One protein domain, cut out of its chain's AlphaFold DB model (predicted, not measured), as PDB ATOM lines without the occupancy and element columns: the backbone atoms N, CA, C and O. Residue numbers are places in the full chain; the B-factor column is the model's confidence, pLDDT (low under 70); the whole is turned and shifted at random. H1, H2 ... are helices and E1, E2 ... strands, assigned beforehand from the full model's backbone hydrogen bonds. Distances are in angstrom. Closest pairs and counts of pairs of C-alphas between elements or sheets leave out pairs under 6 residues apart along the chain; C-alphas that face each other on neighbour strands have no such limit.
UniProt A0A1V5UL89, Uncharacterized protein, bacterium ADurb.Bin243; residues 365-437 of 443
ATOM      1  N   PHE A 365      57.664  -1.319   2.005       90.25
ATOM      2  CA  PHE A 365      56.898  -1.383   0.760       90.25
ATOM      3  C   PHE A 365      57.618  -0.667  -0.387       90.25
ATOM      4  O   PHE A 365      58.360   0.296  -0.128       90.25
ATOM      5  N   PRO A 366      57.429  -1.132  -1.636       90.12
ATOM      6  CA  PRO A 366      58.062  -0.523  -2.798       90.12
ATOM      7  C   PRO A 366      57.510   0.884  -3.039       90.12
ATOM      8  O   PRO A 366      56.387   1.186  -2.659       90.12
ATOM      9  N   ASP A 367      58.285   1.747  -3.688       89.31
ATOM     10  CA  ASP A 367      57.814   3.101  -4.018       89.31
ATOM     11  C   ASP A 367      56.858   3.100  -5.228       89.31
ATOM     12  O   ASP A 367      56.041   4.002  -5.376       89.31
ATOM     13  N   ALA A 368      56.903   2.049  -6.054       89.38
ATOM     14  CA  ALA A 368      55.999   1.818  -7.177       89.38
ATOM     15  C   ALA A 368      55.706   0.320  -7.348       89.38
ATOM     16  O   ALA A 368      56.568  -0.517  -7.062       89.38
ATOM     17  N   LEU A 369      54.529  -0.033  -7.883       88.25
ATOM     18  CA  LEU A 369      54.158  -1.437  -8.123       88.25
ATOM     19  C   LEU A 369      55.147  -2.179  -9.011       88.25
ATOM     20  O   LEU A 369      55.422  -3.345  -8.755       88.25
ATOM     21  N   SER A 370      55.729  -1.516 -10.009       86.00
ATOM     22  CA  SER A 370      56.707  -2.127 -10.915       86.00
ATOM     23  C   SER A 370      57.902  -2.751 -10.182       86.00
ATOM     24  O   SER A 370      58.452  -3.741 -10.659       86.00
ATOM     25  N   ALA A 371      58.256  -2.264  -8.987       84.69
ATOM     26  CA  ALA A 371      59.316  -2.852  -8.168       84.69
ATOM     27  C   ALA A 371      58.942  -4.242  -7.601       84.69
ATOM     28  O   ALA A 371      59.826  -5.064  -7.359       84.69
ATOM     29  N   CYS A 372      57.648  -4.553  -7.442       78.00
ATOM     30  CA  CYS A 372      57.180  -5.890  -7.056       78.00
ATOM     31  C   CYS A 372      57.335  -6.927  -8.171       78.00
ATOM     32  O   CYS A 372      57.438  -8.112  -7.862       78.00
ATOM     33  N   ALA A 373      57.395  -6.516  -9.443       64.62
ATOM     34  CA  ALA A 373      57.602  -7.442 -10.559       64.62
ATOM     35  C   ALA A 373      58.978  -8.140 -10.503       64.62
ATOM     36  O   ALA A 373      59.162  -9.187 -11.118       64.62
ATOM     37  N   ALA A 374      59.925  -7.577  -9.743       53.59
ATOM     38  CA  ALA A 374      61.259  -8.126  -9.509       53.59
ATOM     39  C   ALA A 374      61.377  -8.940  -8.199       53.59
ATOM     40  O   ALA A 374      62.460  -9.427  -7.876       53.59
ATOM     41  N   ALA A 375      60.290  -9.090  -7.425       54.84
ATOM     42  CA  ALA A 375      60.303  -9.835  -6.166       54.84
ATOM     43  C   ALA A 375      60.529 -11.351  -6.405       54.84
ATOM     44  O   ALA A 375      60.077 -11.909  -7.411       54.84
ATOM     45  N   PRO A 376      61.246 -12.045  -5.504       53.97
ATOM     46  CA  PRO A 376      61.952 -13.285  -5.822       53.97
ATOM     47  C   PRO A 376      60.996 -14.485  -5.893       53.97
ATOM     48  O   PRO A 376      60.743 -15.111  -4.873       53.97
ATOM     49  N   ALA A 377      60.440 -14.798  -7.074       56.88
ATOM     50  CA  ALA A 377      59.755 -16.078  -7.365       56.88
ATOM     51  C   ALA A 377      59.231 -16.244  -8.814       56.88
ATOM     52  O   ALA A 377      58.583 -17.252  -9.100       56.88
ATOM     53  N   GLY A 378      59.431 -15.286  -9.731       66.94
ATOM     54  CA  GLY A 378      58.843 -15.358 -11.082       66.94
ATOM     55  C   GLY A 378      57.315 -15.182 -11.117       66.94
ATOM     56  O   GLY A 378      56.670 -15.530 -12.106       66.94
ATOM     57  N   LEU A 379      56.731 -14.658 -10.035       82.69
ATOM     58  CA  LEU A 379      55.321 -14.276  -9.960       82.69
ATOM     59  C   LEU A 379      55.109 -12.947 -10.697       82.69
ATOM     60  O   LEU A 379      55.995 -12.096 -10.716       82.69
ATOM     61  N   LYS A 380      53.938 -12.768 -11.310       86.94
ATOM     62  CA  LYS A 380      53.622 -11.584 -12.121       86.94
ATOM     63  C   LYS A 380      52.610 -10.706 -11.401       86.94
ATOM     64  O   LYS A 380      51.750 -11.215 -10.696       86.94
ATOM     65  N   LEU A 381      52.689  -9.397 -11.614       89.19
ATOM     66  CA  LEU A 381      51.626  -8.497 -11.179       89.19
ATOM     67  C   LEU A 381      50.377  -8.758 -12.031       89.19
ATOM     68  O   LEU A 381      50.468  -8.673 -13.262       89.19
ATOM     69  N   PRO A 382      49.237  -9.110 -11.418       90.81
ATOM     70  CA  PRO A 382      47.987  -9.205 -12.147       90.81
ATOM     71  C   PRO A 382      47.508  -7.801 -12.536       90.81
ATOM     72  O   PRO A 382      47.761  -6.824 -11.830       90.81
ATOM     73  N   LYS A 383      46.819  -7.719 -13.673       91.75
ATOM     74  CA  LYS A 383      46.193  -6.487 -14.161       91.75
ATOM     75  C   LYS A 383      44.784  -6.346 -13.597       91.75
ATOM     76  O   LYS A 383      44.153  -7.345 -13.244       91.75
ATOM     77  N   ASP A 384      44.293  -5.116 -13.553       91.06
ATOM     78  CA  ASP A 384      42.893  -4.833 -13.266       91.06
ATOM     79  C   ASP A 384      42.014  -5.439 -14.381       91.06
ATOM     80  O   ASP A 384      42.211  -5.110 -15.554       91.06
ATOM     81  N   PRO A 385      41.051  -6.330 -14.077       90.06
ATOM     82  CA  PRO A 385      40.202  -6.936 -15.101       90.06
ATOM     83  C   PRO A 385      39.299  -5.930 -15.832       90.06
ATOM     84  O   PRO A 385      38.906  -6.210 -16.968       90.06
ATOM     85  N   PHE A 386      38.988  -4.778 -15.230       88.62
ATOM     86  CA  PHE A 386      38.142  -3.752 -15.836       88.62
ATOM     87  C   PHE A 386      38.884  -2.969 -16.923       88.62
ATOM     88  O   PHE A 386      38.357  -2.792 -18.023       88.62
ATOM     89  N   THR A 387      40.116  -2.541 -16.643       88.88
ATOM     90  CA  THR A 387      40.895  -1.657 -17.530       88.88
ATOM     91  C   THR A 387      41.997  -2.373 -18.305       88.88
ATOM     92  O   THR A 387      42.433  -1.862 -19.331       88.88
ATOM     93  N   GLN A 388      42.422  -3.558 -17.851       90.31
ATOM     94  CA  GLN A 388      43.629  -4.276 -18.289       90.31
ATOM     95  C   GLN A 388      44.945  -3.534 -17.988       90.31
ATOM     96  O   GLN A 388      46.012  -3.917 -18.476       90.31
ATOM     97  N   GLU A 389      44.891  -2.508 -17.140       90.50
ATOM     98  CA  GLU A 389      46.043  -1.725 -16.693       90.50
ATOM     99  C   GLU A 389      46.504  -2.165 -15.293       90.50
ATOM    100  O   GLU A 389      45.924  -3.064 -14.678       90.50
ATOM    101  N   ASP A 390      47.606  -1.595 -14.800       90.88
ATOM    102  CA  ASP A 390      48.013  -1.823 -13.409       90.88
ATOM    103  C   ASP A 390      47.037  -1.138 -12.447       90.88
ATOM    104  O   ASP A 390      46.519  -0.058 -12.734       90.88
ATOM    105  N   PHE A 391      46.824  -1.742 -11.276       89.50
ATOM    106  CA  PHE A 391      46.083  -1.089 -10.199       89.50
ATOM    107  C   PHE A 391      46.744   0.235  -9.819       89.50
ATOM    108  O   PHE A 391      47.973   0.345  -9.760       89.50
ATOM    109  N   LYS A 392      45.934   1.233  -9.462       88.56
ATOM    110  CA  LYS A 392      46.475   2.456  -8.876       88.56
ATOM    111  C   LYS A 392      46.989   2.133  -7.476       88.56
ATOM    112  O   LYS A 392      46.273   1.575  -6.646       88.56
ATOM    113  N   TYR A 393      48.245   2.485  -7.235       89.19
ATOM    114  CA  TYR A 393      48.962   2.209  -5.998       89.19
ATOM    115  C   TYR A 393      49.402   3.501  -5.338       89.19
ATOM    116  O   TYR A 393      50.027   4.348  -5.975       89.19
ATOM    117  N   VAL A 394      49.107   3.618  -4.049       86.50
ATOM    118  CA  VAL A 394      49.549   4.736  -3.221       86.50
ATOM    119  C   VAL A 394      50.237   4.172  -1.989       86.50
ATOM    120  O   VAL A 394      49.616   3.509  -1.161       86.50
ATOM    121  N   LYS A 395      51.535   4.433  -1.856       85.56
ATOM    122  CA  LYS A 395      52.277   4.144  -0.629       85.56
ATOM    123  C   LYS A 395      51.920   5.178   0.435       85.56
ATOM    124  O   LYS A 395      51.904   6.373   0.151       85.56
ATOM    125  N   LEU A 396      51.665   4.726   1.661       83.06
ATOM    126  CA  LEU A 396      51.281   5.615   2.753       83.06
ATOM    127  C   LEU A 396      52.510   6.100   3.552       83.06
ATOM    128  O   LEU A 396      53.421   5.305   3.808       83.06
ATOM    129  N   PRO A 397      52.547   7.378   3.990       73.06
ATOM    130  CA  PRO A 397      53.680   7.937   4.738       73.06
ATOM    131  C   PRO A 397      53.986   7.214   6.057       73.06
ATOM    132  O   PRO A 397      55.141   7.129   6.464       73.06
ATOM    133  N   HIS A 398      52.960   6.669   6.716       71.50
ATOM    134  CA  HIS A 398      53.059   6.027   8.033       71.50
ATOM    135  C   HIS A 398      53.274   4.503   7.964       71.50
ATOM    136  O   HIS A 398      53.090   3.807   8.959       71.50
ATOM    137  N   GLY A 399      53.669   3.978   6.799       74.19
ATOM    138  CA  GLY A 399      53.668   2.542   6.506       74.19
ATOM    139  C   GLY A 399      52.360   2.111   5.841       74.19
ATOM    140  O   GLY A 399      51.388   2.852   5.889       74.19
ATOM    141  N   GLY A 400      52.356   0.956   5.173       83.94
ATOM    142  CA  GLY A 400      51.197   0.433   4.439       83.94
ATOM    143  C   GLY A 400      51.020   0.986   3.020       83.94
ATOM    144  O   GLY A 400      51.878   1.694   2.478       83.94
ATOM    145  N   PHE A 401      49.895   0.632   2.401       86.06
ATOM    146  CA  PHE A 401      49.548   1.024   1.036       86.06
ATOM    147  C   PHE A 401      48.034   1.058   0.800       86.06
ATOM    148  O   PHE A 401      47.269   0.433   1.535       86.06
ATOM    149  N   ILE A 402      47.637   1.733  -0.280       85.88
ATOM    150  CA  ILE A 402      46.305   1.683  -0.886       85.88
ATOM    151  C   ILE A 402      46.438   1.098  -2.296       85.88
ATOM    152  O   ILE A 402      47.317   1.500  -3.063       85.88
ATOM    153  N   LEU A 403      45.557   0.158  -2.632       86.62
ATOM    154  CA  LEU A 403      45.346  -0.358  -3.981       86.62
ATOM    155  C   LEU A 403      43.926  -0.045  -4.440       86.62
ATOM    156  O   LEU A 403      42.982  -0.258  -3.681       86.62
ATOM    157  N   ILE A 404      43.793   0.431  -5.676       86.06
ATOM    158  CA  ILE A 404      42.525   0.870  -6.262       86.06
ATOM    159  C   ILE A 404      42.355   0.224  -7.638       86.06
ATOM    160  O   ILE A 404      43.235   0.330  -8.498       86.06
ATOM    161  N   SER A 405      41.212  -0.428  -7.830       87.50
ATOM    162  CA  SER A 405      40.687  -0.844  -9.129       87.50
ATOM    163  C   SER A 405      39.625   0.147  -9.586       87.50
ATOM    164  O   SER A 405      38.819   0.587  -8.767       87.50
ATOM    165  N   ALA A 406      39.609   0.443 -10.886       83.88
ATOM    166  CA  ALA A 406      38.698   1.419 -11.490       83.88
ATOM    167  C   ALA A 406      37.238   0.953 -11.562       83.88
ATOM    168  O   ALA A 406      36.402   1.674 -12.087       83.88
ATOM    169  N   GLY A 407      36.937  -0.278 -11.136       84.75
ATOM    170  CA  GLY A 407      35.568  -0.766 -11.061       84.75
ATOM    171  C   GLY A 407      34.828  -0.832 -12.401       84.75
ATOM    172  O   GLY A 407      35.396  -0.751 -13.492       84.75
ATOM    173  N   ALA A 408      33.510  -1.021 -12.314       82.12
ATOM    174  CA  ALA A 408      32.656  -1.257 -13.481       82.12
ATOM    175  C   ALA A 408      32.433  -0.002 -14.342       82.12
ATOM    176  O   ALA A 408      32.220  -0.128 -15.547       82.12
ATOM    177  N   ASN A 409      32.502   1.188 -13.740       79.69
ATOM    178  CA  ASN A 409      32.449   2.474 -14.437       79.69
ATOM    179  C   ASN A 409      33.757   2.774 -15.198       79.69
ATOM    180  O   ASN A 409      33.745   3.624 -16.084       79.69
ATOM    181  N   MET A 410      34.857   2.063 -14.899       80.00
ATOM    182  CA  MET A 410      36.192   2.261 -15.482       80.00
ATOM    183  C   MET A 410      36.754   3.672 -15.253       80.00
ATOM    184  O   MET A 410      37.632   4.122 -15.995       80.00
ATOM    185  N   LEU A 411      36.247   4.374 -14.240       76.56
ATOM    186  CA  LEU A 411      36.621   5.739 -13.896       76.56
ATOM    187  C   LEU A 411      37.070   5.752 -12.441       76.56
ATOM    188  O   LEU A 411      36.275   5.459 -11.557       76.56
ATOM    189  N   ILE A 412      38.331   6.123 -12.216       67.06
ATOM    190  CA  ILE A 412      38.857   6.317 -10.864       67.06
ATOM    191  C   ILE A 412      38.471   7.721 -10.411       67.06
ATOM    192  O   ILE A 412      39.156   8.700 -10.732       67.06
ATOM    193  N   ASP A 413      37.395   7.809  -9.641       57.62
ATOM    194  CA  ASP A 413      36.899   9.065  -9.096       57.62
ATOM    195  C   ASP A 413      37.558   9.300  -7.726       57.62
ATOM    196  O   ASP A 413      37.211   8.699  -6.712       57.62
ATOM    197  N   GLY A 414      38.586  10.157  -7.683       53.22
ATOM    198  CA  GLY A 414      39.190  10.597  -6.419       53.22
ATOM    199  C   GLY A 414      40.683  10.927  -6.476       53.22
ATOM    200  O   GLY A 414      41.516  10.184  -7.021       53.22
ATOM    201  N   LYS A 415      41.048  12.051  -5.847       51.66
ATOM    202  CA  LYS A 415      42.436  12.374  -5.497       51.66
ATOM    203  C   LYS A 415      42.756  11.752  -4.139       51.66
ATOM    204  O   LYS A 415      42.294  12.229  -3.112       51.66
ATOM    205  N   TYR A 416      43.560  10.694  -4.151       55.59
ATOM    206  CA  TYR A 416      44.017   9.977  -2.955       55.59
ATOM    207  C   TYR A 416      45.383  10.508  -2.527       55.59
ATOM    208  O   TYR A 416      46.388   9.800  -2.578       55.59
ATOM    209  N   GLU A 417      45.435  11.795  -2.190       49.78
ATOM    210  CA  GLU A 417      46.650  12.450  -1.709       49.78
ATOM    211  C   GLU A 417      46.570  12.600  -0.184       49.78
ATOM    212  O   GLU A 417      45.895  13.477   0.341       49.78
ATOM    213  N   GLY A 418      47.260  11.719   0.542       45.66
ATOM    214  CA  GLY A 418      47.682  11.985   1.925       45.66
ATOM    215  C   GLY A 418      46.667  11.772   3.055       45.66
ATOM    216  O   GLY A 418      47.070  11.853   4.211       45.66
ATOM    217  N   GLY A 419      45.407  11.438   2.773       47.28
ATOM    218  CA  GLY A 419      44.418  11.085   3.797       47.28
ATOM    219  C   GLY A 419      43.536   9.933   3.335       47.28
ATOM    220  O   GLY A 419      42.936  10.002   2.270       47.28
ATOM    221  N   PHE A 420      43.484   8.858   4.120       46.94
ATOM    222  CA  PHE A 420      42.522   7.773   3.948       46.94
ATOM    223  C   PHE A 420      41.483   7.903   5.062       46.94
ATOM    224  O   PHE A 420      41.843   7.704   6.220       46.94
ATOM    225  N   ASP A 421      40.228   8.237   4.744       49.94
ATOM    226  CA  ASP A 421      39.116   8.025   5.676       49.94
ATOM    227  C   ASP A 421      38.406   6.706   5.304       49.94
ATOM    228  O   ASP A 421      37.765   6.619   4.254       49.94
ATOM    229  N   PRO A 422      38.491   5.653   6.140       42.12
ATOM    230  CA  PRO A 422      37.759   4.409   5.923       42.12
ATOM    231  C   PRO A 422      36.238   4.607   5.807       42.12
ATOM    232  O   PRO A 422      35.554   3.737   5.264       42.12
ATOM    233  N   LYS A 423      35.683   5.716   6.322       43.72
ATOM    234  CA  LYS A 423      34.253   6.045   6.223       43.72
ATOM    235  C   LYS A 423      33.843   6.513   4.829       43.72
ATOM    236  O   LYS A 423      32.715   6.213   4.440       43.72
ATOM    237  N   ASP A 424      34.751   7.136   4.079       42.62
ATOM    238  CA  ASP A 424      34.532   7.508   2.672       42.62
ATOM    239  C   ASP A 424      34.477   6.267   1.766       42.62
ATOM    240  O   ASP A 424      33.931   6.308   0.667       42.62
ATOM    241  N   PHE A 425      34.998   5.137   2.261       44.53
ATOM    242  CA  PHE A 425      35.131   3.874   1.537       44.53
ATOM    243  C   PHE A 425      34.189   2.759   1.986       44.53
ATOM    244  O   PHE A 425      34.361   1.596   1.601       44.53
ATOM    245  N   ARG A 426      33.138   3.088   2.751       36.78
ATOM    246  CA  ARG A 426      32.002   2.166   2.886       36.78
ATOM    247  C   ARG A 426      31.513   1.833   1.477       36.78
ATOM    248  O   ARG A 426      31.174   2.752   0.745       36.78
ATOM    249  N   LEU A 427      31.506   0.536   1.150       38.62
ATOM    250  CA  LEU A 427      31.078  -0.193  -0.065       38.62
ATOM    251  C   LEU A 427      29.800   0.319  -0.794       38.62
ATOM    252  O   LEU A 427      28.929  -0.474  -1.148       38.62
ATOM    253  N   GLY A 428      29.629   1.621  -1.013       32.84
ATOM    254  CA  GLY A 428      28.314   2.200  -1.272       32.84
ATOM    255  C   GLY A 428      28.253   3.595  -1.892       32.84
ATOM    256  O   GLY A 428      27.156   4.144  -1.893       32.84
ATOM    257  N   SER A 429      29.328   4.181  -2.440       37.34
ATOM    258  CA  SER A 429      29.153   5.426  -3.225       37.34
ATOM    259  C   SER A 429      30.067   5.652  -4.437       37.34
ATOM    260  O   SER A 429      29.721   6.481  -5.273       37.34
ATOM    261  N   SER A 430      31.136   4.872  -4.630       50.19
ATOM    262  CA  SER A 430      31.878   4.801  -5.898       50.19
ATOM    263  C   SER A 430      31.951   3.349  -6.384       50.19
ATOM    264  O   SER A 430      31.983   2.420  -5.576       50.19
ATOM    265  N   ASP A 431      31.916   3.130  -7.702       62.69
ATOM    266  CA  ASP A 431      32.049   1.788  -8.301       62.69
ATOM    267  C   ASP A 431      33.470   1.203  -8.156       62.69
ATOM    268  O   ASP A 431      33.670   0.010  -8.422       62.69
ATOM    269  N   ASP A 432      34.427   2.027  -7.714       68.56
ATOM    270  CA  ASP A 432      35.817   1.679  -7.427       68.56
ATOM    271  C   ASP A 432      35.937   0.604  -6.336       68.56
ATOM    272  O   ASP A 432      35.189   0.570  -5.355       68.56
ATOM    273  N   ILE A 433      36.948  -0.259  -6.468       72.56
ATOM    274  CA  ILE A 433      37.285  -1.258  -5.446       72.56
ATOM    275  C   ILE A 433      38.604  -0.861  -4.801       72.56
ATOM    276  O   ILE A 433      39.635  -0.800  -5.471       72.56
ATOM    277  N   VAL A 434      38.579  -0.634  -3.489       74.31
ATOM    278  CA  VAL A 434      39.746  -0.161  -2.743       74.31
ATOM    279  C   VAL A 434      40.112  -1.108  -1.619       74.31
ATOM    280  O   VAL A 434      39.266  -1.647  -0.910       74.31
ATOM    281  N   MET A 435      41.416  -1.296  -1.465       77.38
ATOM    282  CA  MET A 435      42.027  -2.101  -0.422       77.38
ATOM    283  C   MET A 435      43.134  -1.290   0.237       77.38
ATOM    284  O   MET A 435      43.979  -0.716  -0.447       77.38
ATOM    285  N   THR A 436      43.150  -1.283   1.566       73.19
ATOM    286  CA  THR A 436      44.175  -0.619   2.374       73.19
ATOM    287  C   THR A 436      44.797  -1.620   3.337       73.19
ATOM    288  O   THR A 436      44.092  -2.445   3.908       73.19
ATOM    289  N   GLU A 437      46.111  -1.555   3.531       69.44
ATOM    290  CA  GLU A 437      46.778  -2.278   4.625       69.44
ATOM    291  C   GLU A 437      46.784  -1.479   5.928       69.44
ATOM    292  O   GLU A 437      46.892  -2.061   7.003       69.44
TER     293      GLU A 437
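This is residues 365 to 437 of the 443 residues of an uncharacterized protein of bacterium ADurb.Bin243 (UniProt A0A1V5UL89). Little of this domain is regular structure: a small antiparallel sheet, E1-E2-E3, sits between one short helix, H1, and a long loop, residues 406 to 432. Of 73 printed residues, 19 are in named elements, mixed in class, ordered H1, E1, E2, E3. The whole is only just compact, close to loose, with radius of gyration 13.0 A and spans of 38 by 30 by 16 A.

H1, residues 369 to 374, begins at C-alpha (54.158, -1.437, -8.123) and spans 9.9 A. E1 is residues 392 to 395, E2 401 to 405, 13.6 A long, and E3 433 to 436, ending at C-alpha (44.175, -0.619, 2.374).

E1, E2 and E3 form a meander, successive antiparallel neighbours, both hairpins at 172 degrees. Within hydrogen-bond range are N 394 and O 402, 2.9 A, and N 403 and O 435, 2.8 A. H1 only grazes the sheet, with Leu 369; its O i to N i+4 pairs within range are 0 of 2, O i to N i+3 3 of 3.

The printed part has no cut. Links H1 to E1 and E2 to E3 are long. Residues 373 to 378, 412 to 432 and 437 have pLDDT under 70.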